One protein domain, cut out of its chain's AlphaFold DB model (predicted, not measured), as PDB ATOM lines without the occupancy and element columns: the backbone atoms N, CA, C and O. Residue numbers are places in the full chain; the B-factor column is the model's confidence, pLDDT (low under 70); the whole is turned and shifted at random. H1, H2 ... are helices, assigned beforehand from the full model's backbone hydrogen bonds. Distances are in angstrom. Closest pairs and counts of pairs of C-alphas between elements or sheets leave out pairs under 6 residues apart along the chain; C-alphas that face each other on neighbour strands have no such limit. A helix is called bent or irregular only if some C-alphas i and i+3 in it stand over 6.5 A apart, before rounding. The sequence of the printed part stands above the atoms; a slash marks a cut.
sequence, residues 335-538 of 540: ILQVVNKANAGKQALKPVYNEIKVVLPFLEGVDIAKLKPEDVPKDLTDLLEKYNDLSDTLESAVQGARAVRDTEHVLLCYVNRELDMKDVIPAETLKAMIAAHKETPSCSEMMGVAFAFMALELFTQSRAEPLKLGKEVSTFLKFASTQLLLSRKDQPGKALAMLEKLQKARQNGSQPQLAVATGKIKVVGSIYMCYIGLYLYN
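Overview. This is residues 335 to 538 of the 540 residues of the protein "Hypothetical protein" of Symbiodinium sp. CCMP2592 (UniProt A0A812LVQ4). This is a long rod of helices with H7 in its middle: H6 and H7 follow one another along the length, H1 and H4 run beside both to make a four-helix bundle, and H2, H8 and H9 pack on H7. H5 and the free-standing residues 423 to 428, of which 427 to 428 belong to H6, make one tip, while the link of residues 508 to 526 loops past the other end towards H10, which packs on H4. You have 204 residues with ten named helices, H1 to H10 in order, and no named strand; the class is all helix. The whole is only just compact, close to loose, with a radius of gyration of the C-alphas of 19.7 A, and spans 69 by 34 by 32 A, only just a rod.

Along the chain. Find C-alpha 335 at (27.451, 44.935, 5.241); from there H1 runs 30.6 A to residue 356, with a kink of 43 degrees near residue 349, and is irregular, C-alphas 348 and 351 being 7.1 A apart. H2 is residues 359 to 365 and H3 residues 378 to 389. H4, residues 391 to 415, runs 35.4 A with a kink of 29 degrees near residue 407. Next come H5, residues 418 to 421, H6, residues 427 to 438, and H7, residues 443 to 460, 26.2 A long from (10.837, 36.739, 3.165). H8, residues 466 to 482, is 24.5 A long; H9 is residues 493 to 507, 21.1 A. H10, residues 527 to 536, ends at (-7.989, 47.897, 7.768).

Arrangement. Begin at the hub, H7, whose residues 443 to 450 touch H4, with the closest C-alphas, Ala 401 and Cys 443, 4.8 A apart; the two run opposite ways at a shallow tilt of 30 degrees. H1 touches H7 with residues 349 to 356 alone, closest at C-alphas 353 and 446, 6.1 A. H1 and H4 touch, closest at C-alphas 345 and 404, 5.8 A, at a tilt of 35.1 degrees, only just steep. H6 touches H1, closest at C-alphas 339 and 436, 5.8 A, and is apart from H7. H2 touches H7, closest at C-alphas 359 and 453, 6.2 A. H7 and H8 form a hairpin and only just touch, with 3 pairs of C-alphas within 8 A. H8 and H9 touch, closest at C-alphas 470 and 503, 5.0 A. H10 touches H4, closest at C-alphas 395 and 530, 6.2 A. H3 is close to H7 but not clearly touching, closest at C-alphas 384 and 457, 6.9 A; so is H5 to H6, at C-alphas 418 and 430, 7.1 A. In H2, H3, H6 and H7 each O i to N i+4 pair is within hydrogen-bond range; H1 has 16 of 18, H4 19 of 21, H8 12 of 13, H9 9 of 11 and H10 5 of 6, and H5 is too short for such a pair.

Size, cuts and confidence. The C-alphas farthest apart, Val 424 and Thr 518, are 69.8 A apart. The printed part has no cut; its long links are H2 to H3 and H9 to H10. Look for low confidence, pLDDT under 70, at residues 368 to 369, 466 and 505 to 538.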
ATOM      1  N   ILE A 335      27.682  46.366   5.469       97.25
ATOM      2  CA  ILE A 335      27.451  44.935   5.241       97.25
ATOM      3  C   ILE A 335      27.155  44.234   6.567       97.25
ATOM      4  O   ILE A 335      26.140  43.547   6.672       97.25
ATOM      5  N   LEU A 336      27.988  44.429   7.593       96.62
ATOM      6  CA  LEU A 336      27.799  43.782   8.894       96.62
ATOM      7  C   LEU A 336      26.476  44.186   9.556       96.62
ATOM      8  O   LEU A 336      25.776  43.333  10.104       96.62
ATOM      9  N   GLN A 337      26.086  45.457   9.470       96.62
ATOM     10  CA  GLN A 337      24.814  45.921  10.018       96.62
ATOM     11  C   GLN A 337      23.614  45.303   9.289       96.62
ATOM     12  O   GLN A 337      22.667  44.849   9.936       96.62
ATOM     13  N   VAL A 338      23.655  45.245   7.954       96.88
ATOM     14  CA  VAL A 338      22.598  44.623   7.143       96.88
ATOM     15  C   VAL A 338      22.533  43.116   7.404       96.88
ATOM     16  O   VAL A 338      21.439  42.584   7.580       96.88
ATOM     17  N   VAL A 339      23.678  42.439   7.518       97.62
ATOM     18  CA  VAL A 339      23.784  41.019   7.899       97.62
ATOM     19  C   VAL A 339      23.149  40.762   9.260       97.62
ATOM     20  O   VAL A 339      22.305  39.876   9.386       97.62
ATOM     21  N   ASN A 340      23.506  41.551  10.272       96.62
ATOM     22  CA  ASN A 340      22.972  41.394  11.622       96.62
ATOM     23  C   ASN A 340      21.459  41.624  11.653       96.62
ATOM     24  O   ASN A 340      20.731  40.838  12.258       96.62
ATOM     25  N   LYS A 341      20.974  42.654  10.950       96.00
ATOM     26  CA  LYS A 341      19.541  42.943  10.835       96.00
ATOM     27  C   LYS A 341      18.788  41.821  10.115       96.00
ATOM     28  O   LYS A 341      17.732  41.406  10.588       96.00
ATOM     29  N   ALA A 342      19.337  41.305   9.013       96.44
ATOM     30  CA  ALA A 342      18.752  40.192   8.273       96.44
ATOM     31  C   ALA A 342      18.688  38.934   9.147       96.44
ATOM     32  O   ALA A 342      17.618  38.359   9.312       96.44
ATOM     33  N   ASN A 343      19.802  38.550   9.775       96.94
ATOM     34  CA  ASN A 343      19.865  37.379  10.644       96.94
ATOM     35  C   ASN A 343      18.907  37.496  11.831       96.94
ATOM     36  O   ASN A 343      18.169  36.554  12.095       96.94
ATOM     37  N   ALA A 344      18.863  38.642  12.517       95.94
ATOM     38  CA  ALA A 344      17.937  38.854  13.628       95.94
ATOM     39  C   ALA A 344      16.474  38.692  13.186       95.94
ATOM     40  O   ALA A 344      15.715  37.960  13.820       95.94
ATOM     41  N   GLY A 345      16.098  39.306  12.058       95.38
ATOM     42  CA  GLY A 345      14.755  39.167  11.501       95.38
ATOM     43  C   GLY A 345      14.426  37.724  11.110       95.38
ATOM     44  O   GLY A 345      13.383  37.207  11.496       95.38
ATOM     45  N   LYS A 346      15.336  37.023  10.425       96.44
ATOM     46  CA  LYS A 346      15.143  35.612  10.040       96.44
ATOM     47  C   LYS A 346      15.038  34.687  11.252       96.44
ATOM     48  O   LYS A 346      14.172  33.817  11.285       96.44
ATOM     49  N   GLN A 347      15.869  34.889  12.274       96.19
ATOM     50  CA  GLN A 347      15.820  34.114  13.518       96.19
ATOM     51  C   GLN A 347      14.498  34.321  14.266       96.19
ATOM     52  O   GLN A 347      13.953  33.353  14.790       96.19
ATOM     53  N   ALA A 348      13.936  35.534  14.250       95.00
ATOM     54  CA  ALA A 348      12.614  35.797  14.819       95.00
ATOM     55  C   ALA A 348      11.480  35.071  14.066       95.00
ATOM     56  O   ALA A 348      10.489  34.680  14.677       95.00
ATOM     57  N   LEU A 349      11.631  34.842  12.755       95.38
ATOM     58  CA  LEU A 349      10.637  34.147  11.924       95.38
ATOM     59  C   LEU A 349      10.733  32.617  11.993       95.38
ATOM     60  O   LEU A 349       9.741  31.927  11.752       95.38
ATOM     61  N   LYS A 350      11.912  32.071  12.320       96.06
ATOM     62  CA  LYS A 350      12.181  30.623  12.318       96.06
ATOM     63  C   LYS A 350      11.186  29.770  13.111       96.06
ATOM     64  O   LYS A 350      10.828  28.719  12.579       96.06
ATOM     65  N   PRO A 351      10.752  30.137  14.334       95.19
ATOM     66  CA  PRO A 351       9.824  29.309  15.101       95.19
ATOM     67  C   PRO A 351       8.514  29.083  14.348       95.19
ATOM     68  O   PRO A 351       8.150  27.939  14.091       95.19
ATOM     69  N   VAL A 352       7.878  30.169  13.894       94.25
ATOM     70  CA  VAL A 352       6.628  30.099  13.131       94.25
ATOM     71  C   VAL A 352       6.864  29.352  11.824       94.25
ATOM     72  O   VAL A 352       6.196  28.358  11.565       94.25
ATOM     73  N   TYR A 353       7.874  29.749  11.044       96.06
ATOM     74  CA  TYR A 353       8.205  29.094   9.777       96.06
ATOM     75  C   TYR A 353       8.371  27.574   9.914       96.06
ATOM     76  O   TYR A 353       7.806  26.822   9.123       96.06
ATOM     77  N   ASN A 354       9.119  27.105  10.916       96.00
ATOM     78  CA  ASN A 354       9.354  25.678  11.127       96.00
ATOM     79  C   ASN A 354       8.087  24.911  11.495       96.00
ATOM     80  O   ASN A 354       7.959  23.758  11.087       96.00
ATOM     81  N   GLU A 355       7.172  25.537  12.233       94.12
ATOM     82  CA  GLU A 355       5.887  24.934  12.569       94.12
ATOM     83  C   GLU A 355       4.977  24.831  11.346       94.12
ATOM     84  O   GLU A 355       4.435  23.764  11.089       94.12
ATOM     85  N   ILE A 356       4.831  25.905  10.559       93.25
ATOM     86  CA  ILE A 356       3.842  25.939   9.470       93.25
ATOM     87  C   ILE A 356       4.355  25.378   8.135       93.25
ATOM     88  O   ILE A 356       3.551  24.983   7.288       93.25
ATOM     89  N   LYS A 357       5.677  25.246   7.931       94.88
ATOM     90  CA  LYS A 357       6.246  24.704   6.675       94.88
ATOM     91  C   LYS A 357       5.886  23.246   6.405       94.88
ATOM     92  O   LYS A 357       5.971  22.812   5.259       94.88
ATOM     93  N   VAL A 358       5.457  22.502   7.424       93.25
ATOM     94  CA  VAL A 358       5.008  21.104   7.299       93.25
ATOM     95  C   VAL A 358       3.791  20.951   6.377       93.25
ATOM     96  O   VAL A 358       3.559  19.871   5.841       93.25
ATOM     97  N   VAL A 359       3.054  22.039   6.124       90.62
ATOM     98  CA  VAL A 359       1.938  22.057   5.171       90.62
ATOM     99  C   VAL A 359       2.410  21.919   3.720       90.62
ATOM    100  O   VAL A 359       1.680  21.368   2.895       90.62
ATOM    101  N   LEU A 360       3.625  22.374   3.383       90.94
ATOM    102  CA  LEU A 360       4.114  22.337   2.000       90.94
ATOM    103  C   LEU A 360       4.211  20.901   1.448       90.94
ATOM    104  O   LEU A 360       3.552  20.638   0.440       90.94
ATOM    105  N   PRO A 361       4.914  19.941   2.095       90.62
ATOM    106  CA  PRO A 361       4.972  18.562   1.607       90.62
ATOM    107  C   PRO A 361       3.602  17.890   1.482       90.62
ATOM    108  O   PRO A 361       3.385  17.108   0.560       90.62
ATOM    109  N   PHE A 362       2.657  18.201   2.377       90.31
ATOM    110  CA  PHE A 362       1.299  17.662   2.299       90.31
ATOM    111  C   PHE A 362       0.579  18.134   1.030       90.31
ATOM    112  O   PHE A 362       0.081  17.313   0.257       90.31
ATOM    113  N   LEU A 363       0.578  19.446   0.772       86.50
ATOM    114  CA  LEU A 363      -0.030  20.013  -0.435       86.50
ATOM    115  C   LEU A 363       0.688  19.538  -1.709       86.50
ATOM    116  O   LEU A 363       0.070  19.388  -2.763       86.50
ATOM    117  N   GLU A 364       1.985  19.253  -1.632       86.00
ATOM    118  CA  GLU A 364       2.731  18.655  -2.738       86.00
ATOM    119  C   GLU A 364       2.416  17.169  -2.952       86.00
ATOM    120  O   GLU A 364       2.408  16.719  -4.098       86.00
ATOM    121  N   GLY A 365       2.132  16.405  -1.900       82.94
ATOM    122  CA  GLY A 365       1.909  14.959  -1.973       82.94
ATOM    123  C   GLY A 365       0.472  14.544  -2.285       82.94
ATOM    124  O   GLY A 365       0.254  13.468  -2.843       82.94
ATOM    125  N   VAL A 366      -0.514  15.381  -1.959       82.00
ATOM    126  CA  VAL A 366      -1.930  15.022  -2.098       82.00
ATOM    127  C   VAL A 366      -2.493  15.380  -3.479       82.00
ATOM    128  O   VAL A 366      -2.129  16.390  -4.090       82.00
ATOM    129  N   ASP A 367      -3.413  14.554  -3.994       79.38
ATOM    130  CA  ASP A 367      -4.255  14.938  -5.132       79.38
ATOM    131  C   ASP A 367      -5.254  15.987  -4.646       79.38
ATOM    132  O   ASP A 367      -6.388  15.686  -4.268       79.38
ATOM    133  N   ILE A 368      -4.801  17.242  -4.643       68.44
ATOM    134  CA  ILE A 368      -5.573  18.375  -4.148       68.44
ATOM    135  C   ILE A 368      -6.952  18.456  -4.849       68.44
ATOM    136  O   ILE A 368      -7.915  18.918  -4.250       68.44
ATOM    137  N   ALA A 369      -7.114  17.956  -6.086       68.56
ATOM    138  CA  ALA A 369      -8.411  17.970  -6.772       68.56
ATOM    139  C   ALA A 369      -9.462  17.029  -6.151       68.56
ATOM    140  O   ALA A 369     -10.653  17.204  -6.408       68.56
ATOM    141  N   LYS A 370      -9.029  16.044  -5.360       77.25
ATOM    142  CA  LYS A 370      -9.886  15.065  -4.676       77.25
ATOM    143  C   LYS A 370      -9.897  15.226  -3.160       77.25
ATOM    144  O   LYS A 370     -10.634  14.499  -2.505       77.25
ATOM    145  N   LEU A 371      -9.103  16.157  -2.627       81.06
ATOM    146  CA  LEU A 371      -8.981  16.401  -1.198       81.06
ATOM    147  C   LEU A 371     -10.331  16.823  -0.603       81.06
ATOM    148  O   LEU A 371     -10.884  17.866  -0.977       81.06
ATOM    149  N   LYS A 372     -10.843  16.029   0.340       80.94
ATOM    150  CA  LYS A 372     -11.980  16.408   1.180       80.94
ATOM    151  C   LYS A 372     -11.490  16.944   2.528       80.94
ATOM    152  O   LYS A 372     -10.378  16.612   2.936       80.94
ATOM    153  N   PRO A 373     -12.296  17.758   3.236       79.19
ATOM    154  CA  PRO A 373     -11.931  18.259   4.559       79.19
ATOM    155  C   PRO A 373     -11.524  17.155   5.543       79.19
ATOM    156  O   PRO A 373     -10.611  17.354   6.334       79.19
ATOM    157  N   GLU A 374     -12.166  15.986   5.464       83.12
ATOM    158  CA  GLU A 374     -11.909  14.854   6.361       83.12
ATOM    159  C   GLU A 374     -10.602  14.108   6.039       83.12
ATOM    160  O   GLU A 374     -10.117  13.342   6.869       83.12
ATOM    161  N   ASP A 375     -10.030  14.335   4.851       85.25
ATOM    162  CA  ASP A 375      -8.781  13.713   4.400       85.25
ATOM    163  C   ASP A 375      -7.537  14.498   4.868       85.25
ATOM    164  O   ASP A 375      -6.405  14.074   4.621       85.25
ATOM    165  N   VAL A 376      -7.720  15.661   5.507       86.50
ATOM    166  CA  VAL A 376      -6.609  16.465   6.032       86.50
ATOM    167  C   VAL A 376      -6.079  15.827   7.324       86.50
ATOM    168  O   VAL A 376      -6.861  15.582   8.243       86.50
ATOM    169  N   PRO A 377      -4.762  15.557   7.421       90.94
ATOM    170  CA  PRO A 377      -4.151  14.974   8.608       90.94
ATOM    171  C   PRO A 377      -4.456  15.755   9.890       90.94
ATOM    172  O   PRO A 377      -4.446  16.989   9.900       90.94
ATOM    173  N   LYS A 378      -4.700  15.021  10.983       88.31
ATOM    174  CA  LYS A 378      -5.111  15.606  12.265       88.31
ATOM    175  C   LYS A 378      -4.070  16.575  12.837       88.31
ATOM    176  O   LYS A 378      -4.420  17.610  13.380       88.31
ATOM    177  N   ASP A 379      -2.790  16.270  12.685       90.06
ATOM    178  CA  ASP A 379      -1.687  17.147  13.081       90.06
ATOM    179  C   ASP A 379      -1.731  18.510  12.367       90.06
ATOM    180  O   ASP A 379      -1.436  19.535  12.980       90.06
ATOM    181  N   LEU A 380      -2.164  18.550  11.103       89.94
ATOM    182  CA  LEU A 380      -2.352  19.805  10.376       89.94
ATOM    183  C   LEU A 380      -3.628  20.545  10.797       89.94
ATOM    184  O   LEU A 380      -3.620  21.775  10.845       89.94
ATOM    185  N   THR A 381      -4.711  19.830  11.121       86.75
ATOM    186  CA  THR A 381      -5.926  20.465  11.661       86.75
ATOM    187  C   THR A 381      -5.691  21.035  13.058       86.75
ATOM    188  O   THR A 381      -6.079  22.171  13.312       86.75
ATOM    189  N   ASP A 382      -4.975  20.311  13.922       88.75
ATOM    190  CA  ASP A 382      -4.587  20.769  15.262       88.75
ATOM    191  C   ASP A 382      -3.676  22.015  15.160       88.75
ATOM    192  O   ASP A 382      -3.783  22.956  15.951       88.75
ATOM    193  N   LEU A 383      -2.805  22.074  14.142       88.56
ATOM    194  CA  LEU A 383      -1.963  23.242  13.868       88.56
ATOM    195  C   LEU A 383      -2.773  24.462  13.389       88.56
ATOM    196  O   LEU A 383      -2.478  25.588  13.798       88.56
ATOM    197  N   LEU A 384      -3.794  24.258  12.547       86.50
ATOM    198  CA  LEU A 384      -4.727  25.317  12.146       86.50
ATOM    199  C   LEU A 384      -5.503  25.864  13.350       86.50
ATOM    200  O   LEU A 384      -5.636  27.078  13.485       86.50
ATOM    201  N   GLU A 385      -5.987  24.996  14.241       85.94
ATOM    202  CA  GLU A 385      -6.652  25.407  15.484       85.94
ATOM    203  C   GLU A 385      -5.713  26.230  16.376       85.94
ATOM    204  O   GLU A 385      -6.075  27.331  16.791       85.94
ATOM    205  N   LYS A 386      -4.462  25.782  16.561       87.12
ATOM    206  CA  LYS A 386      -3.441  26.523  17.320       87.12
ATOM    207  C   LYS A 386      -3.257  27.960  16.817       87.12
ATOM    208  O   LYS A 386      -3.236  28.891  17.619       87.12
ATOM    209  N   TYR A 387      -3.084  28.159  15.509       84.12
ATOM    210  CA  TYR A 387      -2.859  29.499  14.945       84.12
ATOM    211  C   TYR A 387      -4.141  30.319  14.775       84.12
ATOM    212  O   TYR A 387      -4.061  31.541  14.682       84.12
ATOM    213  N   ASN A 388      -5.312  29.683  14.793       77.00
ATOM    214  CA  ASN A 388      -6.578  30.393  14.937       77.00
ATOM    215  C   ASN A 388      -6.706  31.040  16.322       77.00
ATOM    216  O   ASN A 388      -7.141  32.189  16.413       77.00
ATOM    217  N   ASP A 389      -6.286  30.335  17.373       78.06
ATOM    218  CA  ASP A 389      -6.255  30.867  18.740       78.06
ATOM    219  C   ASP A 389      -5.103  31.870  18.948       78.06
ATOM    220  O   ASP A 389      -5.201  32.774  19.776       78.06
ATOM    221  N   LEU A 390      -4.026  31.755  18.159       79.38
ATOM    222  CA  LEU A 390      -2.832  32.614  18.188       79.38
ATOM    223  C   LEU A 390      -2.698  33.513  16.946       79.38
ATOM    224  O   LEU A 390      -1.589  33.731  16.451       79.38
ATOM    225  N   SER A 391      -3.815  34.029  16.432       70.38
ATOM    226  CA  SER A 391      -3.876  34.801  15.176       70.38
ATOM    227  C   SER A 391      -2.826  35.929  15.069       70.38
ATOM    228  O   SER A 391      -2.116  36.010  14.060       70.38
ATOM    229  N   ASP A 392      -2.602  36.689  16.147       79.50
ATOM    230  CA  ASP A 392      -1.589  37.757  16.226       79.50
ATOM    231  C   ASP A 392      -0.155  37.277  15.930       79.50
ATOM    232  O   ASP A 392       0.685  38.041  15.449       79.50
ATOM    233  N   THR A 393       0.148  36.001  16.191       84.31
ATOM    234  CA  THR A 393       1.489  35.426  15.993       84.31
ATOM    235  C   THR A 393       1.806  35.257  14.509       84.31
ATOM    236  O   THR A 393       2.899  35.615  14.064       84.31
ATOM    237  N   LEU A 394       0.856  34.741  13.719       83.25
ATOM    238  CA  LEU A 394       1.039  34.583  12.273       83.25
ATOM    239  C   LEU A 394       1.045  35.943  11.572       83.25
ATOM    240  O   LEU A 394       1.865  36.168  10.682       83.25
ATOM    241  N   GLU A 395       0.173  36.861  11.996       82.88
ATOM    242  CA  GLU A 395       0.166  38.233  11.490       82.88
ATOM    243  C   GLU A 395       1.505  38.934  11.755       82.88
ATOM    244  O   GLU A 395       2.122  39.457  10.822       82.88
ATOM    245  N   SER A 396       2.007  38.864  12.991       86.75
ATOM    246  CA  SER A 396       3.312  39.419  13.367       86.75
ATOM    247  C   SER A 396       4.451  38.809  12.550       86.75
ATOM    248  O   SER A 396       5.363  39.519  12.129       86.75
ATOM    249  N   ALA A 397       4.397  37.505  12.262       89.19
ATOM    250  CA  ALA A 397       5.400  36.843  11.432       89.19
ATOM    251  C   ALA A 397       5.339  37.302   9.962       89.19
ATOM    252  O   ALA A 397       6.377  37.527   9.340       89.19
ATOM    253  N   VAL A 398       4.143  37.513   9.401       88.56
ATOM    254  CA  VAL A 398       3.976  38.088   8.054       88.56
ATOM    255  C   VAL A 398       4.511  39.523   8.006       88.56
ATOM    256  O   VAL A 398       5.259  39.868   7.089       88.56
ATOM    257  N   GLN A 399       4.194  40.358   8.998       87.25
ATOM    258  CA  GLN A 399       4.726  41.723   9.085       87.25
ATOM    259  C   GLN A 399       6.259  41.725   9.235       87.25
ATOM    260  O   GLN A 399       6.952  42.443   8.511       87.25
ATOM    261  N   GLY A 400       6.801  40.861  10.099       90.25
ATOM    262  CA  GLY A 400       8.239  40.673  10.277       90.25
ATOM    263  C   GLY A 400       8.943  40.240   8.988       90.25
ATOM    264  O   GLY A 400       9.990  40.788   8.643       90.25
ATOM    265  N   ALA A 401       8.342  39.335   8.213       92.06
ATOM    266  CA  ALA A 401       8.865  38.923   6.912       92.06
ATOM    267  C   ALA A 401       8.942  40.092   5.915       92.06
ATOM    268  O   ALA A 401       9.951  40.230   5.221       92.06
ATOM    269  N   ARG A 402       7.954  41.000   5.894       89.69
ATOM    270  CA  ARG A 402       8.033  42.219   5.061       89.69
ATOM    271  C   ARG A 402       9.196  43.122   5.465       89.69
ATOM    272  O   ARG A 402       9.883  43.639   4.592       89.69
ATOM    273  N   ALA A 403       9.444  43.290   6.764       88.38
ATOM    274  CA  ALA A 403      10.578  44.082   7.242       88.38
ATOM    275  C   ALA A 403      11.933  43.442   6.874       88.38
ATOM    276  O   ALA A 403      12.901  44.142   6.556       88.38
ATOM    277  N   VAL A 404      11.999  42.106   6.871       94.12
ATOM    278  CA  VAL A 404      13.169  41.351   6.395       94.12
ATOM    279  C   VAL A 404      13.388  41.565   4.901       94.12
ATOM    280  O   VAL A 404      14.529  41.787   4.504       94.12
ATOM    281  N   ARG A 405      12.326  41.599   4.086       93.25
ATOM    282  CA  ARG A 405      12.401  41.788   2.628       93.25
ATOM    283  C   ARG A 405      13.270  42.975   2.223       93.25
ATOM    284  O   ARG A 405      14.160  42.837   1.390       93.25
ATOM    285  N   ASP A 406      13.024  44.142   2.810       91.94
ATOM    286  CA  ASP A 406      13.751  45.360   2.443       91.94
ATOM    287  C   ASP A 406      15.238  45.240   2.816       91.94
ATOM    288  O   ASP A 406      16.112  45.677   2.071       91.94
ATOM    289  N   THR A 407      15.540  44.551   3.919       95.50
ATOM    290  CA  THR A 407      16.918  44.245   4.331       95.50
ATOM    291  C   THR A 407      17.575  43.228   3.387       95.50
ATOM    292  O   THR A 407      18.736  43.393   3.020       95.50
ATOM    293  N   GLU A 408      16.840  42.208   2.933       95.50
ATOM    294  CA  GLU A 408      17.310  41.233   1.938       95.50
ATOM    295  C   GLU A 408      17.600  41.884   0.583       95.50
ATOM    296  O   GLU A 408      18.582  41.519  -0.064       95.50
ATOM    297  N   HIS A 409      16.803  42.873   0.167       95.44
ATOM    298  CA  HIS A 409      17.064  43.647  -1.048       95.44
ATOM    299  C   HIS A 409      18.374  44.432  -0.959       95.44
ATOM    300  O   HIS A 409      19.162  44.412  -1.903       95.44
ATOM    301  N   VAL A 410      18.634  45.084   0.177       96.75
ATOM    302  CA  VAL A 410      19.904  45.786   0.412       96.75
ATOM    303  C   VAL A 410      21.069  44.800   0.425       96.75
ATOM    304  O   VAL A 410      22.090  45.039  -0.214       96.75
ATOM    305  N   LEU A 411      20.907  43.658   1.098       96.31
ATOM    306  CA  LEU A 411      21.924  42.611   1.138       96.31
ATOM    307  C   LEU A 411      22.243  42.081  -0.267       96.31
ATOM    308  O   LEU A 411      23.409  41.901  -0.607       96.31
ATOM    309  N   LEU A 412      21.222  41.908  -1.112       96.19
ATOM    310  CA  LEU A 412      21.381  41.502  -2.506       96.19
ATOM    311  C   LEU A 412      22.178  42.528  -3.328       96.19
ATOM    312  O   LEU A 412      22.963  42.128  -4.187       96.19
ATOM    313  N   CYS A 413      22.040  43.833  -3.062       96.19
ATOM    314  CA  CYS A 413      22.874  44.855  -3.707       96.19
ATOM    315  C   CYS A 413      24.367  44.633  -3.435       96.19
ATOM    316  O   CYS A 413      25.170  44.774  -4.357       96.19
ATOM    317  N   TYR A 414      24.735  44.258  -2.208       96.75
ATOM    318  CA  TYR A 414      26.120  43.937  -1.869       96.75
ATOM    319  C   TYR A 414      26.568  42.598  -2.461       96.75
ATOM    320  O   TYR A 414      27.639  42.530  -3.059       96.75
ATOM    321  N   VAL A 415      25.735  41.555  -2.374       96.19
ATOM    322  CA  VAL A 415      26.036  40.228  -2.944       96.19
ATOM    323  C   VAL A 415      26.306  40.316  -4.447       96.19
ATOM    324  O   VAL A 415      27.282  39.753  -4.933       96.19
ATOM    325  N   ASN A 416      25.515  41.097  -5.187       95.44
ATOM    326  CA  ASN A 416      25.711  41.284  -6.629       95.44
ATOM    327  C   ASN A 416      27.036  41.979  -6.992       95.44
ATOM    328  O   ASN A 416      27.420  41.966  -8.160       95.44
ATOM    329  N   ARG A 417      27.731  42.578  -6.017       93.69
ATOM    330  CA  ARG A 417      29.040  43.229  -6.185       93.69
ATOM    331  C   ARG A 417      30.159  42.520  -5.421       93.69
ATOM    332  O   ARG A 417      31.222  43.100  -5.224       93.69
ATOM    333  N   GLU A 418      29.959  41.270  -4.999       93.75
ATOM    334  CA  GLU A 418      30.968  40.487  -4.267       93.75
ATOM    335  C   GLU A 418      32.329  40.477  -4.984       93.75
ATOM    336  O   GLU A 418      33.369  40.683  -4.359       93.75
ATOM    337  N   LEU A 419      32.321  40.298  -6.309       92.38
ATOM    338  CA  LEU A 419      33.542  40.250  -7.115       92.38
ATOM    339  C   LEU A 419      34.324  41.568  -7.108       92.38
ATOM    340  O   LEU A 419      35.551  41.523  -7.178       92.38
ATOM    341  N   ASP A 420      33.637  42.708  -6.989       89.50
ATOM    342  CA  ASP A 420      34.276  44.024  -6.884       89.50
ATOM    343  C   ASP A 420      35.008  44.166  -5.533       89.50
ATOM    344  O   ASP A 420      36.001  44.882  -5.434       89.50
ATOM    345  N   MET A 421      34.534  43.459  -4.498       91.56
ATOM    346  CA  MET A 421      34.960  43.576  -3.098       91.56
ATOM    347  C   MET A 421      35.989  42.538  -2.641       91.56
ATOM    348  O   MET A 421      36.655  42.760  -1.631       91.56
ATOM    349  N   LYS A 422      36.133  41.422  -3.362       91.31
ATOM    350  CA  LYS A 422      36.872  40.223  -2.916       91.31
ATOM    351  C   LYS A 422      38.319  40.462  -2.454       91.31
ATOM    352  O   LYS A 422      38.804  39.734  -1.598       91.31
ATOM    353  N   ASP A 423      38.993  41.457  -3.031       87.25
ATOM    354  CA  ASP A 423      40.417  41.727  -2.792       87.25
ATOM    355  C   ASP A 423      40.645  42.814  -1.724       87.25
ATOM    356  O   ASP A 423      41.784  43.091  -1.355       87.25
ATOM    357  N   VAL A 424      39.574  43.461  -1.251       88.69
ATOM    358  CA  VAL A 424      39.646  44.650  -0.381       88.69
ATOM    359  C   VAL A 424      38.859  44.453   0.915       88.69
ATOM    360  O   VAL A 424      39.292  44.893   1.976       88.69
ATOM    361  N   ILE A 425      37.714  43.774   0.849       91.56
ATOM    362  CA  ILE A 425      36.857  43.499   2.004       91.56
ATOM    363  C   ILE A 425      37.270  42.165   2.643       91.56
ATOM    364  O   ILE A 425      37.496  41.190   1.922       91.56
ATOM    365  N   PRO A 426      37.334  42.063   3.988       94.38
ATOM    366  CA  PRO A 426      37.697  40.819   4.660       94.38
ATOM    367  C   PRO A 426      36.811  39.643   4.237       94.38
ATOM    368  O   PRO A 426      35.581  39.736   4.269       94.38
ATOM    369  N   ALA A 427      37.433  38.501   3.928       94.19
ATOM    370  CA  ALA A 427      36.731  37.301   3.468       94.19
ATOM    371  C   ALA A 427      35.607  36.856   4.422       94.19
ATOM    372  O   ALA A 427      34.561  36.398   3.969       94.19
ATOM    373  N   GLU A 428      35.780  37.030   5.734       95.31
ATOM    374  CA  GLU A 428      34.753  36.700   6.730       95.31
ATOM    375  C   GLU A 428      33.509  37.593   6.627       95.31
ATOM    376  O   GLU A 428      32.390  37.111   6.794       95.31
ATOM    377  N   THR A 429      33.672  38.868   6.258       95.75
ATOM    378  CA  THR A 429      32.539  39.780   6.019       95.75
ATOM    379  C   THR A 429      31.757  39.349   4.778       95.75
ATOM    380  O   THR A 429      30.529  39.281   4.809       95.75
ATOM    381  N   LEU A 430      32.461  38.967   3.706       95.31
ATOM    382  CA  LEU A 430      31.840  38.465   2.476       95.31
ATOM    383  C   LEU A 430      31.126  37.124   2.701       95.31
ATOM    384  O   LEU A 430      29.987  36.946   2.273       95.31
ATOM    385  N   LYS A 431      31.743  36.197   3.443       96.31
ATOM    386  CA  LYS A 431      31.102  34.933   3.834       96.31
ATOM    387  C   LYS A 431      29.842  35.175   4.659       96.31
ATOM    388  O   LYS A 431      28.815  34.570   4.363       96.31
ATOM    389  N   ALA A 432      29.900  36.059   5.656       96.69
ATOM    390  CA  ALA A 432      28.750  36.392   6.495       96.69
ATOM    391  C   ALA A 432      27.606  37.010   5.675       96.69
ATOM    392  O   ALA A 432      26.449  36.635   5.857       96.69
ATOM    393  N   MET A 433      27.934  37.888   4.723       97.12
ATOM    394  CA  MET A 433      26.991  38.470   3.766       97.12
ATOM    395  C   MET A 433      26.266  37.401   2.942       97.12
ATOM    396  O   MET A 433      25.034  37.369   2.905       97.12
ATOM    397  N   ILE A 434      27.019  36.496   2.312       96.50
ATOM    398  CA  ILE A 434      26.466  35.420   1.476       96.50
ATOM    399  C   ILE A 434      25.646  34.442   2.322       96.50
ATOM    400  O   ILE A 434      24.565  34.024   1.903       96.50
ATOM    401  N   ALA A 435      26.142  34.080   3.508       96.81
ATOM    402  CA  ALA A 435      25.451  33.188   4.430       96.81
ATOM    403  C   ALA A 435      24.115  33.789   4.880       96.81
ATOM    404  O   ALA A 435      23.085  33.139   4.735       96.81
ATOM    405  N   ALA A 436      24.099  35.051   5.321       96.38
ATOM    406  CA  ALA A 436      22.874  35.734   5.735       96.38
ATOM    407  C   ALA A 436      21.856  35.866   4.592       96.38
ATOM    408  O   ALA A 436      20.648  35.761   4.817       96.38
ATOM    409  N   HIS A 437      22.320  36.051   3.352       95.56
ATOM    410  CA  HIS A 437      21.437  36.087   2.188       95.56
ATOM    411  C   HIS A 437      20.767  34.729   1.940       95.56
ATOM    412  O   HIS A 437      19.565  34.681   1.693       95.56
ATOM    413  N   LYS A 438      21.524  33.632   2.079       95.00
ATOM    414  CA  LYS A 438      21.048  32.251   1.887       95.00
ATOM    415  C   LYS A 438      20.317  31.658   3.094       95.00
ATOM    416  O   LYS A 438      19.700  30.606   2.965       95.00
ATOM    417  N   GLU A 439      20.414  32.294   4.257       95.25
ATOM    418  CA  GLU A 439      19.806  31.812   5.494       95.25
ATOM    419  C   GLU A 439      18.283  31.699   5.354       95.25
ATOM    420  O   GLU A 439      17.637  32.589   4.792       95.25
ATOM    421  N   THR A 440      17.708  30.633   5.913       93.38
ATOM    422  CA  THR A 440      16.260  30.394   5.901       93.38
ATOM    423  C   THR A 440      15.619  30.746   7.252       93.38
ATOM    424  O   THR A 440      16.238  30.552   8.302       93.38
ATOM    425  N   PRO A 441      14.368  31.241   7.266       95.62
ATOM    426  CA  PRO A 441      13.541  31.547   6.100       95.62
ATOM    427  C   PRO A 441      13.871  32.913   5.492       95.62
ATOM    428  O   PRO A 441      14.061  33.893   6.209       95.62
ATOM    429  N   SER A 442      13.871  33.000   4.167       94.81
ATOM    430  CA  SER A 442      13.761  34.276   3.456       94.81
ATOM    431  C   SER A 442      12.352  34.864   3.576       94.81
ATOM    432  O   SER A 442      11.397  34.153   3.916       94.81
ATOM    433  N   CYS A 443      12.178  36.152   3.240       94.12
ATOM    434  CA  CYS A 443      10.837  36.739   3.165       94.12
ATOM    435  C   CYS A 443       9.942  35.933   2.217       94.12
ATOM    436  O   CYS A 443       8.797  35.639   2.555       94.12
ATOM    437  N   SER A 444      10.445  35.568   1.035       92.56
ATOM    438  CA  SER A 444       9.636  34.859   0.040       92.56
ATOM    439  C   SER A 444       9.219  33.469   0.520       92.56
ATOM    440  O   SER A 444       8.076  33.075   0.301       92.56
ATOM    441  N   GLU A 445      10.110  32.736   1.191       93.69
ATOM    442  CA  GLU A 445       9.784  31.423   1.758       93.69
ATOM    443  C   GLU A 445       8.751  31.540   2.877       93.69
ATOM    444  O   GLU A 445       7.776  30.790   2.886       93.69
ATOM    445  N   MET A 446       8.921  32.500   3.791       94.69
ATOM    446  CA  MET A 446       7.960  32.723   4.871       94.69
ATOM    447  C   MET A 446       6.576  33.092   4.322       94.69
ATOM    448  O   MET A 446       5.571  32.524   4.748       94.69
ATOM    449  N   MET A 447       6.515  33.986   3.329       93.31
ATOM    450  CA  MET A 447       5.259  34.355   2.669       93.31
ATOM    451  C   MET A 447       4.623  33.169   1.940       93.31
ATOM    452  O   MET A 447       3.412  32.974   2.034       93.31
ATOM    453  N   GLY A 448       5.420  32.361   1.236       92.12
ATOM    454  CA  GLY A 448       4.944  31.170   0.530       92.12
ATOM    455  C   GLY A 448       4.375  30.114   1.477       92.12
ATOM    456  O   GLY A 448       3.309  29.554   1.214       92.12
ATOM    457  N   VAL A 449       5.033  29.886   2.616       92.88
ATOM    458  CA  VAL A 449       4.530  28.986   3.658       92.88
ATOM    459  C   VAL A 449       3.264  29.544   4.307       92.88
ATOM    460  O   VAL A 449       2.295  28.807   4.461       92.88
ATOM    461  N   ALA A 450       3.219  30.840   4.627       91.62
ATOM    462  CA  ALA A 450       2.014  31.475   5.158       91.62
ATOM    463  C   ALA A 450       0.837  31.352   4.175       91.62
ATOM    464  O   ALA A 450      -0.276  31.024   4.580       91.62
ATOM    465  N   PHE A 451       1.082  31.535   2.871       91.94
ATOM    466  CA  PHE A 451       0.083  31.294   1.830       91.94
ATOM    467  C   PHE A 451      -0.417  29.848   1.844       91.94
ATOM    468  O   PHE A 451      -1.625  29.632   1.828       91.94
ATOM    469  N   ALA A 452       0.485  28.861   1.872       90.94
ATOM    470  CA  ALA A 452       0.115  27.446   1.911       90.94
ATOM    471  C   ALA A 452      -0.723  27.110   3.149       90.94
ATOM    472  O   ALA A 452      -1.732  26.416   3.045       90.94
ATOM    473  N   PHE A 453      -0.323  27.644   4.302       91.25
ATOM    474  CA  PHE A 453      -1.008  27.462   5.573       91.25
ATOM    475  C   PHE A 453      -2.432  28.039   5.540       91.25
ATOM    476  O   PHE A 453      -3.391  27.331   5.838       91.25
ATOM    477  N   MET A 454      -2.599  29.279   5.067       87.62
ATOM    478  CA  MET A 454      -3.922  29.899   4.889       87.62
ATOM    479  C   MET A 454      -4.765  29.205   3.805       87.62
ATOM    480  O   MET A 454      -5.983  29.101   3.921       87.62
ATOM    481  N   ALA A 455      -4.142  28.696   2.738       88.19
ATOM    482  CA  ALA A 455      -4.850  27.934   1.712       88.19
ATOM    483  C   ALA A 455      -5.397  26.609   2.263       88.19
ATOM    484  O   ALA A 455      -6.499  26.207   1.887       88.19
ATOM    485  N   LEU A 456      -4.657  25.951   3.163       88.06
ATOM    486  CA  LEU A 456      -5.098  24.720   3.812       88.06
ATOM    487  C   LEU A 456      -6.383  24.935   4.620       88.06
ATOM    488  O   LEU A 456      -7.290  24.112   4.527       88.06
ATOM    489  N   GLU A 457      -6.504  26.053   5.333       85.50
ATOM    490  CA  GLU A 457      -7.736  26.423   6.041       85.50
ATOM    491  C   GLU A 457      -8.943  26.494   5.089       85.50
ATOM    492  O   GLU A 457      -9.998  25.921   5.351       85.50
ATOM    493  N   LEU A 458      -8.787  27.120   3.918       85.38
ATOM    494  CA  LEU A 458      -9.852  27.168   2.907       85.38
ATOM    495  C   LEU A 458     -10.211  25.777   2.359       85.38
ATOM    496  O   LEU A 458     -11.311  25.577   1.833       85.38
ATOM    497  N   PHE A 459      -9.299  24.808   2.448       83.06
ATOM    498  CA  PHE A 459      -9.552  23.429   2.040       83.06
ATOM    499  C   PHE A 459     -10.273  22.609   3.115       83.06
ATOM    500  O   PHE A 459     -10.979  21.669   2.745       83.06
ATOM    501  N   THR A 460     -10.167  22.985   4.395       80.62
ATOM    502  CA  THR A 460     -10.886  22.335   5.506       80.62
ATOM    503  C   THR A 460     -12.304  22.878   5.711       80.62
ATOM    504  O   THR A 460     -13.116  22.253   6.393       80.62
ATOM    505  N   GLN A 461     -12.652  24.009   5.091       78.44
ATOM    506  CA  GLN A 461     -14.003  24.562   5.179       78.44
ATOM    507  C   GLN A 461     -15.070  23.670   4.517       78.44
ATOM    508  O   GLN A 461     -14.868  23.060   3.460       78.44
ATOM    509  N   SER A 462     -16.265  23.665   5.118       71.38
ATOM    510  CA  SER A 462     -17.423  22.929   4.605       71.38
ATOM    511  C   SER A 462     -17.804  23.365   3.188       71.38
ATOM    512  O   SER A 462     -17.917  24.552   2.878       71.38
ATOM    513  N   ARG A 463     -18.092  22.383   2.326       73.88
ATOM    514  CA  ARG A 463     -18.551  22.608   0.946       73.88
ATOM    515  C   ARG A 463     -20.060  22.872   0.836       73.88
ATOM    516  O   ARG A 463     -20.558  23.022  -0.275       73.88
ATOM    517  N   ALA A 464     -20.783  22.941   1.958       71.50
ATOM    518  CA  ALA A 464     -22.234  23.155   1.984       71.50
ATOM    519  C   ALA A 464     -22.663  24.542   1.460       71.50
ATOM    520  O   ALA A 464     -23.772  24.689   0.953       71.50
ATOM    521  N   GLU A 465     -21.779  25.547   1.527       73.19
ATOM    522  CA  GLU A 465     -22.031  26.918   1.052       73.19
ATOM    523  C   GLU A 465     -21.019  27.336  -0.040       73.19
ATOM    524  O   GLU A 465     -20.156  28.192   0.183       73.19
ATOM    525  N   PRO A 466     -21.099  26.769  -1.258       69.50
ATOM    526  CA  PRO A 466     -20.076  26.954  -2.294       69.50
ATOM    527  C   PRO A 466     -19.923  28.412  -2.759       69.50
ATOM    528  O   PRO A 466     -18.826  28.838  -3.126       69.50
ATOM    529  N   LEU A 467     -20.998  29.208  -2.710       71.69
ATOM    530  CA  LEU A 467     -20.964  30.636  -3.053       71.69
ATOM    531  C   LEU A 467     -20.149  31.462  -2.051       71.69
ATOM    532  O   LEU A 467     -19.425  32.373  -2.462       71.69
ATOM    533  N   LYS A 468     -20.253  31.139  -0.755       77.94
ATOM    534  CA  LYS A 468     -19.495  31.800   0.309       77.94
ATOM    535  C   LYS A 468     -18.012  31.484   0.149       77.94
ATOM    536  O   LYS A 468     -17.219  32.398  -0.051       77.94
ATOM    537  N   LEU A 469     -17.673  30.201   0.054       76.88
ATOM    538  CA  LEU A 469     -16.301  29.733  -0.135       76.88
ATOM    539  C   LEU A 469     -15.638  30.309  -1.398       76.88
ATOM    540  O   LEU A 469     -14.508  30.787  -1.357       76.88
ATOM    541  N   GLY A 470     -16.356  30.359  -2.527       77.88
ATOM    542  CA  GLY A 470     -15.842  30.972  -3.755       77.88
ATOM    543  C   GLY A 470     -15.624  32.492  -3.660       77.88
ATOM    544  O   GLY A 470     -14.825  33.051  -4.417       77.88
ATOM    545  N   LYS A 471     -16.324  33.195  -2.757       80.50
ATOM    546  CA  LYS A 471     -16.037  34.603  -2.435       80.50
ATOM    547  C   LYS A 471     -14.763  34.702  -1.603       80.50
ATOM    548  O   LYS A 471     -13.891  35.472  -1.980       80.50
ATOM    549  N   GLU A 472     -14.634  33.889  -0.558       81.62
ATOM    550  CA  GLU A 472     -13.463  33.856   0.329       81.62
ATOM    551  C   GLU A 472     -12.168  33.550  -0.428       81.62
ATOM    552  O   GLU A 472     -11.201  34.298  -0.309       81.62
ATOM    553  N   VAL A 473     -12.183  32.548  -1.312       84.62
ATOM    554  CA  VAL A 473     -11.049  32.208  -2.184       84.62
ATOM    555  C   VAL A 473     -10.663  33.370  -3.104       84.62
ATOM    556  O   VAL A 473      -9.484  33.686  -3.262       84.62
ATOM    557  N   SER A 474     -11.649  34.039  -3.713       82.56
ATOM    558  CA  SER A 474     -11.382  35.179  -4.596       82.56
ATOM    559  C   SER A 474     -10.773  36.354  -3.839       82.56
ATOM    560  O   SER A 474      -9.908  37.038  -4.386       82.56
ATOM    561  N   THR A 475     -11.232  36.609  -2.613       84.00
ATOM    562  CA  THR A 475     -10.601  37.604  -1.755       84.00
ATOM    563  C   THR A 475      -9.178  37.135  -1.467       84.00
ATOM    564  O   THR A 475      -8.236  37.877  -1.739       84.00
ATOM    565  N   PHE A 476      -8.981  35.900  -0.984       86.19
ATOM    566  CA  PHE A 476      -7.677  35.363  -0.578       86.19
ATOM    567  C   PHE A 476      -6.604  35.508  -1.659       86.19
ATOM    568  O   PHE A 476      -5.520  36.013  -1.380       86.19
ATOM    569  N   LEU A 477      -6.924  35.187  -2.914       85.44
ATOM    570  CA  LEU A 477      -5.992  35.366  -4.033       85.44
ATOM    571  C   LEU A 477      -5.597  36.836  -4.264       85.44
ATOM    572  O   LEU A 477      -4.460  37.114  -4.647       85.44
ATOM    573  N   LYS A 478      -6.501  37.790  -4.002       84.00
ATOM    574  CA  LYS A 478      -6.193  39.230  -4.026       84.00
ATOM    575  C   LYS A 478      -5.319  39.639  -2.838       84.00
ATOM    576  O   LYS A 478      -4.412  40.449  -3.002       84.00
ATOM    577  N   PHE A 479      -5.563  39.089  -1.652       83.19
ATOM    578  CA  PHE A 479      -4.706  39.301  -0.483       83.19
ATOM    579  C   PHE A 479      -3.293  38.748  -0.701       83.19
ATOM    580  O   PHE A 479      -2.323  39.440  -0.425       83.19
ATOM    581  N   ALA A 480      -3.144  37.557  -1.279       84.44
ATOM    582  CA  ALA A 480      -1.836  36.974  -1.567       84.44
ATOM    583  C   ALA A 480      -0.960  37.873  -2.458       84.44
ATOM    584  O   ALA A 480       0.225  38.057  -2.186       84.44
ATOM    585  N   SER A 481      -1.544  38.487  -3.490       81.81
ATOM    586  CA  SER A 481      -0.803  39.392  -4.376       81.81
ATOM    587  C   SER A 481      -0.527  40.762  -3.751       81.81
ATOM    588  O   SER A 481       0.519  41.346  -4.018       81.81
ATOM    589  N   THR A 482      -1.436  41.284  -2.921       78.69
ATOM    590  CA  THR A 482      -1.326  42.650  -2.369       78.69
ATOM    591  C   THR A 482      -0.609  42.717  -1.027       78.69
ATOM    592  O   THR A 482       0.142  43.653  -0.780       78.69
ATOM    593  N   GLN A 483      -0.833  41.736  -0.159       78.81
ATOM    594  CA  GLN A 483      -0.375  41.729   1.224       78.81
ATOM    595  C   GLN A 483       0.785  40.746   1.415       78.81
ATOM    596  O   GLN A 483       1.785  41.086   2.040       78.81
ATOM    597  N   LEU A 484       0.727  39.543   0.846       82.62
ATOM    598  CA  LEU A 484       1.895  38.647   0.907       82.62
ATOM    599  C   LEU A 484       2.965  39.017  -0.125       82.62
ATOM    600  O   LEU A 484       4.078  38.506  -0.056       82.62
ATOM    601  N   LEU A 485       2.640  39.927  -1.055       82.38
ATOM    602  CA  LEU A 485       3.537  40.420  -2.105       82.38
ATOM    603  C   LEU A 485       4.107  39.274  -2.958       82.38
ATOM    604  O   LEU A 485       5.180  39.393  -3.545       82.38
ATOM    605  N   LEU A 486       3.367  38.164  -3.033       84.88
ATOM    606  CA  LEU A 486       3.736  36.989  -3.803       84.88
ATOM    607  C   LEU A 486       3.238  37.141  -5.231       84.88
ATOM    608  O   LEU A 486       2.028  37.218  -5.486       84.88
ATOM    609  N   SER A 487       4.164  37.096  -6.184       86.38
ATOM    610  CA  SER A 487       3.782  36.927  -7.577       86.38
ATOM    611  C   SER A 487       3.235  35.510  -7.797       86.38
ATOM    612  O   SER A 487       3.538  34.588  -7.043       86.38
ATOM    613  N   ARG A 488       2.426  35.301  -8.844       84.75
ATOM    614  CA  ARG A 488       1.817  33.983  -9.120       84.75
ATOM    615  C   ARG A 488       2.834  32.841  -9.218       84.75
ATOM    616  O   ARG A 488       2.500  31.722  -8.855       84.75
ATOM    617  N   LYS A 489       4.047  33.118  -9.710       85.94
ATOM    618  CA  LYS A 489       5.126  32.121  -9.837       85.94
ATOM    619  C   LYS A 489       5.773  31.751  -8.496       85.94
ATOM    620  O   LYS A 489       6.353  30.681  -8.404       85.94
ATOM    621  N   ASP A 490       5.651  32.615  -7.487       83.50
ATOM    622  CA  ASP A 490       6.241  32.419  -6.157       83.50
ATOM    623  C   ASP A 490       5.220  31.804  -5.176       83.50
ATOM    624  O   ASP A 490       5.536  31.513  -4.025       83.50
ATOM    625  N   GLN A 491       3.975  31.606  -5.623       86.25
ATOM    626  CA  GLN A 491       2.929  30.939  -4.854       86.25
ATOM    627  C   GLN A 491       3.040  29.411  -5.015       86.25
ATOM    628  O   GLN A 491       3.294  28.933  -6.123       86.25
ATOM    629  N   PRO A 492       2.780  28.619  -3.957       86.12
ATOM    630  CA  PRO A 492       2.696  27.160  -4.030       86.12
ATOM    631  C   PRO A 492       1.732  26.683  -5.130       86.12
ATOM    632  O   PRO A 492       0.506  26.763  -4.997       86.12
ATOM    633  N   GLY A 493       2.288  26.183  -6.240       84.75
ATOM    634  CA  GLY A 493       1.559  26.022  -7.504       84.75
ATOM    635  C   GLY A 493       0.339  25.100  -7.427       84.75
ATOM    636  O   GLY A 493      -0.706  25.411  -8.000       84.75
ATOM    637  N   LYS A 494       0.427  23.993  -6.676       82.94
ATOM    638  CA  LYS A 494      -0.714  23.078  -6.493       82.94
ATOM    639  C   LYS A 494      -1.845  23.719  -5.681       82.94
ATOM    640  O   LYS A 494      -3.011  23.575  -6.050       82.94
ATOM    641  N   ALA A 495      -1.507  24.464  -4.627       83.12
ATOM    642  CA  ALA A 495      -2.485  25.175  -3.805       83.12
ATOM    643  C   ALA A 495      -3.188  26.275  -4.615       83.12
ATOM    644  O   ALA A 495      -4.418  26.330  -4.648       83.12
ATOM    645  N   LEU A 496      -2.417  27.086  -5.353       86.56
ATOM    646  CA  LEU A 496      -2.952  28.110  -6.253       86.56
ATOM    647  C   LEU A 496      -3.907  27.509  -7.294       86.56
ATOM    648  O   LEU A 496      -5.022  28.002  -7.463       86.56
ATOM    649  N   ALA A 497      -3.519  26.411  -7.949       84.69
ATOM    650  CA  ALA A 497      -4.348  25.766  -8.966       84.69
ATOM    651  C   ALA A 497      -5.707  25.294  -8.418       84.69
ATOM    652  O   ALA A 497      -6.716  25.370  -9.124       84.69
ATOM    653  N   MET A 498      -5.771  24.813  -7.171       80.12
ATOM    654  CA  MET A 498      -7.046  24.425  -6.562       80.12
ATOM    655  C   MET A 498      -7.889  25.634  -6.177       80.12
ATOM    656  O   MET A 498      -9.089  25.633  -6.442       80.12
ATOM    657  N   LEU A 499      -7.283  26.672  -5.605       85.69
ATOM    658  CA  LEU A 499      -7.987  27.917  -5.308       85.69
ATOM    659  C   LEU A 499      -8.603  28.501  -6.588       85.69
ATOM    660  O   LEU A 499      -9.789  28.824  -6.613       85.69
ATOM    661  N   GLU A 500      -7.871  28.512  -7.703       86.56
ATOM    662  CA  GLU A 500      -8.421  28.928  -8.999       86.56
ATOM    663  C   GLU A 500      -9.549  28.004  -9.500       86.56
ATOM    664  O   GLU A 500     -10.517  28.484 -10.094       86.56
ATOM    665  N   LYS A 501      -9.487  26.687  -9.250       81.88
ATOM    666  CA  LYS A 501     -10.593  25.759  -9.564       81.88
ATOM    667  C   LYS A 501     -11.835  26.030  -8.711       81.88
ATOM    668  O   LYS A 501     -12.931  26.089  -9.265       81.88
ATOM    669  N   LEU A 502     -11.676  26.234  -7.401       77.50
ATOM    670  CA  LEU A 502     -12.767  26.595  -6.487       77.50
ATOM    671  C   LEU A 502     -13.397  27.936  -6.885       77.50
ATOM    672  O   LEU A 502     -14.618  28.083  -6.877       77.50
ATOM    673  N   GLN A 503     -12.574  28.889  -7.326       81.12
ATOM    674  CA  GLN A 503     -13.031  30.165  -7.868       81.12
ATOM    675  C   GLN A 503     -13.805  29.996  -9.189       81.12
ATOM    676  O   GLN A 503     -14.812  30.672  -9.394       81.12
ATOM    677  N   LYS A 504     -13.380  29.097 -10.087       78.00
ATOM    678  CA  LYS A 504     -14.061  28.829 -11.372       78.00
ATOM    679  C   LYS A 504     -15.354  28.026 -11.220       78.00
ATOM    680  O   LYS A 504     -16.305  28.288 -11.951       78.00
ATOM    681  N   ALA A 505     -15.437  27.113 -10.249       67.25
ATOM    682  CA  ALA A 505     -16.678  26.400  -9.926       67.25
ATOM    683  C   ALA A 505     -17.824  27.369  -9.566       67.25
ATOM    684  O   ALA A 505     -18.977  27.126  -9.910       67.25
ATOM    685  N   ARG A 506     -17.501  28.530  -8.972       64.88
ATOM    686  CA  ARG A 506     -18.447  29.637  -8.746       64.88
ATOM    687  C   ARG A 506     -18.918  30.313 -10.042       64.88
ATOM    688  O   ARG A 506     -20.065  30.739 -10.105       64.88
ATOM    689  N   GLN A 507     -18.051  30.461 -11.044       57.97
ATOM    690  CA  GLN A 507     -18.364  31.185 -12.286       57.97
ATOM    691  C   GLN A 507     -19.222  30.365 -13.256       57.97
ATOM    692  O   GLN A 507     -20.007  30.939 -14.002       57.97
ATOM    693  N   ASN A 508     -19.107  29.036 -13.217       54.59
ATOM    694  CA  ASN A 508     -19.743  28.159 -14.201       54.59
ATOM    695  C   ASN A 508     -21.114  27.607 -13.772       54.59
ATOM    696  O   ASN A 508     -21.724  26.872 -14.543       54.59
ATOM    697  N   GLY A 509     -21.602  27.908 -12.562       51.09
ATOM    698  CA  GLY A 509     -22.902  27.420 -12.065       51.09
ATOM    699  C   GLY A 509     -23.014  25.893 -11.926       51.09
ATOM    700  O   GLY A 509     -24.056  25.385 -11.516       51.09
ATOM    701  N   SER A 510     -21.955  25.146 -12.238       44.78
ATOM    702  CA  SER A 510     -21.892  23.705 -12.071       44.78
ATOM    703  C   SER A 510     -21.707  23.387 -10.592       44.78
ATOM    704  O   SER A 510     -20.615  23.524 -10.045       44.78
ATOM    705  N   GLN A 511     -22.784  22.942  -9.941       40.59
ATOM    706  CA  GLN A 511     -22.669  22.189  -8.696       40.59
ATOM    707  C   GLN A 511     -21.750  20.988  -8.963       40.59
ATOM    708  O   GLN A 511     -22.124  20.120  -9.757       40.59
ATOM    709  N   PRO A 512     -20.571  20.874  -8.329       40.72
ATOM    710  CA  PRO A 512     -19.976  19.561  -8.213       40.72
ATOM    711  C   PRO A 512     -20.939  18.741  -7.345       40.72
ATOM    712  O   PRO A 512     -21.191  19.093  -6.193       40.72
ATOM    713  N   GLN A 513     -21.532  17.685  -7.909       41.28
ATOM    714  CA  GLN A 513     -22.232  16.678  -7.117       41.28
ATOM    715  C   GLN A 513     -21.227  16.099  -6.118       41.28
ATOM    716  O   GLN A 513     -20.363  15.306  -6.483       41.28
ATOM    717  N   LEU A 514     -21.310  16.530  -4.864       35.62
ATOM    718  CA  LEU A 514     -20.508  16.017  -3.764       35.62
ATOM    719  C   LEU A 514     -21.444  15.777  -2.587       35.62
ATOM    720  O   LEU A 514     -22.197  16.659  -2.178       35.62
ATOM    721  N   ALA A 515     -21.426  14.534  -2.114       34.88
ATOM    722  CA  ALA A 515     -22.261  14.034  -1.039       34.88
ATOM    723  C   ALA A 515     -22.184  14.940   0.198       34.88
ATOM    724  O   ALA A 515     -21.104  15.311   0.657       34.88
ATOM    725  N   VAL A 516     -23.357  15.273   0.731       31.77
ATOM    726  CA  VAL A 516     -23.523  16.012   1.980       31.77
ATOM    727  C   VAL A 516     -23.115  15.091   3.129       31.77
ATOM    728  O   VAL A 516     -23.852  14.172   3.473       31.77
ATOM    729  N   ALA A 517     -21.948  15.334   3.724       32.56
ATOM    730  CA  ALA A 517     -21.615  14.807   5.041       32.56
ATOM    731  C   ALA A 517     -22.057  15.826   6.101       32.56
ATOM    732  O   ALA A 517     -21.574  16.957   6.158       32.56
ATOM    733  N   THR A 518     -23.021  15.436   6.930       31.94
ATOM    734  CA  THR A 518     -23.529  16.199   8.074       31.94
ATOM    735  C   THR A 518     -22.568  16.092   9.258       31.94
ATOM    736  O   THR A 518     -22.829  15.398  10.236       31.94
ATOM    737  N   GLY A 519     -21.446  16.807   9.183       30.16
ATOM    738  CA  GLY A 519     -20.571  17.086  10.322       30.16
ATOM    739  C   GLY A 519     -20.545  18.586  10.590       30.16
ATOM    740  O   GLY A 519     -20.080  19.353   9.751       30.16
ATOM    741  N   LYS A 520     -21.057  19.034  11.744       29.45
ATOM    742  CA  LYS A 520     -20.888  20.424  12.197       29.45
ATOM    743  C   LYS A 520     -19.425  20.636  12.591       29.45
ATOM    744  O   LYS A 520     -19.082  20.516  13.762       29.45
ATOM    745  N   ILE A 521     -18.578  20.968  11.625       33.56
ATOM    746  CA  ILE A 521     -17.288  21.595  11.907       33.56
ATOM    747  C   ILE A 521     -17.595  23.069  12.177       33.56
ATOM    748  O   ILE A 521     -18.167  23.765  11.334       33.56
ATOM    749  N   LYS A 522     -17.309  23.522  13.401       33.97
ATOM    750  CA  LYS A 522     -17.391  24.934  13.783       33.97
ATOM    751  C   LYS A 522     -16.478  25.701  12.825       33.97
ATOM    752  O   LYS A 522     -15.275  25.479  12.823       33.97
ATOM    753  N   VAL A 523     -17.053  26.563  11.992       35.25
ATOM    754  CA  VAL A 523     -16.289  27.473  11.135       35.25
ATOM    755  C   VAL A 523     -15.573  28.453  12.061       35.25
ATOM    756  O   VAL A 523     -16.209  29.327  12.652       35.25
ATOM    757  N   VAL A 524     -14.274  28.250  12.246       36.97
ATOM    758  CA  VAL A 524     -13.405  29.158  12.992       36.97
ATOM    759  C   VAL A 524     -13.100  30.333  12.065       36.97
ATOM    760  O   VAL A 524     -12.456  30.172  11.041       36.97
ATOM    761  N   GLY A 525     -13.666  31.502  12.362       35.44
ATOM    762  CA  GLY A 525     -13.567  32.714  11.539       35.44
ATOM    763  C   GLY A 525     -12.342  33.585  11.838       35.44
ATOM    764  O   GLY A 525     -12.413  34.794  11.632       35.44
ATOM    765  N   SER A 526     -11.257  33.019  12.373       44.41
ATOM    766  CA  SER A 526     -10.218  33.799  13.064       44.41
ATOM    767  C   SER A 526      -9.026  34.181  12.179       44.41
ATOM    768  O   SER A 526      -8.573  35.319  12.257       44.41
ATOM    769  N   ILE A 527      -8.577  33.345  11.236       48.59
ATOM    770  CA  ILE A 527      -7.613  33.802  10.208       48.59
ATOM    771  C   ILE A 527      -8.271  34.837   9.274       48.59
ATOM    772  O   ILE A 527      -7.609  35.758   8.790       48.59
ATOM    773  N   TYR A 528      -9.603  34.796   9.134       45.53
ATOM    774  CA  TYR A 528     -10.411  35.864   8.529       45.53
ATOM    775  C   TYR A 528     -10.351  37.199   9.308       45.53
ATOM    776  O   TYR A 528     -10.667  38.249   8.753       45.53
ATOM    777  N   MET A 529      -9.925  37.200  10.577       41.44
ATOM    778  CA  MET A 529      -9.656  38.425  11.338       41.44
ATOM    779  C   MET A 529      -8.235  38.953  11.105       41.44
ATOM    780  O   MET A 529      -8.119  40.159  10.923       41.44
ATOM    781  N   CYS A 530      -7.199  38.111  10.935       45.34
ATOM    782  CA  CYS A 530      -5.911  38.563  10.355       45.34
ATOM    783  C   CYS A 530      -6.131  39.197   8.971       45.34
ATOM    784  O   CYS A 530      -5.495  40.175   8.580       45.34
ATOM    785  N   TYR A 531      -7.091  38.638   8.233       48.25
ATOM    786  CA  TYR A 531      -7.531  39.094   6.924       48.25
ATOM    787  C   TYR A 531      -8.162  40.494   6.939       48.25
ATOM    788  O   TYR A 531      -7.960  41.262   6.001       48.25
ATOM    789  N   ILE A 532      -8.926  40.838   7.981       44.47
ATOM    790  CA  ILE A 532      -9.581  42.144   8.146       44.47
ATOM    791  C   ILE A 532      -8.652  43.143   8.852       44.47
ATOM    792  O   ILE A 532      -8.598  44.299   8.438       44.47
ATOM    793  N   GLY A 533      -7.869  42.704   9.841       48.09
ATOM    794  CA  GLY A 533      -6.881  43.510  10.566       48.09
ATOM    795  C   GLY A 533      -5.812  44.091   9.640       48.09
ATOM    796  O   GLY A 533      -5.675  45.311   9.550       48.09
ATOM    797  N   LEU A 534      -5.160  43.250   8.826       49.06
ATOM    798  CA  LEU A 534      -4.169  43.695   7.833       49.06
ATOM    799  C   LEU A 534      -4.768  44.564   6.711       49.06
ATOM    800  O   LEU A 534      -4.065  45.390   6.118       49.06
ATOM    801  N   TYR A 535      -6.052  44.373   6.388       42.88
ATOM    802  CA  TYR A 535      -6.751  45.140   5.348       42.88
ATOM    803  C   TYR A 535      -7.218  46.515   5.854       42.88
ATOM    804  O   TYR A 535      -7.213  47.471   5.081       42.88
ATOM    805  N   LEU A 536      -7.580  46.636   7.137       39.44
ATOM    806  CA  LEU A 536      -7.989  47.897   7.768       39.44
ATOM    807  C   LEU A 536      -6.795  48.755   8.220       39.44
ATOM    808  O   LEU A 536      -6.875  49.974   8.107       39.44
ATOM    809  N   TYR A 537      -5.673  48.158   8.642       43.50
ATOM    810  CA  TYR A 537      -4.489  48.903   9.112       43.50
ATOM    811  C   TYR A 537      -3.770  49.712   8.011       43.50
ATOM    812  O   TYR A 537      -3.005  50.610   8.317       43.50
ATOM    813  N   ASN A 538      -4.004  49.421   6.724       40.28
ATOM    814  CA  ASN A 538      -3.422  50.179   5.599       40.28
ATOM    815  C   ASN A 538      -4.355  51.271   5.032       40.28
ATOM    816  O   ASN A 538      -3.999  51.921   4.049       40.28
TER     817      ASN A 538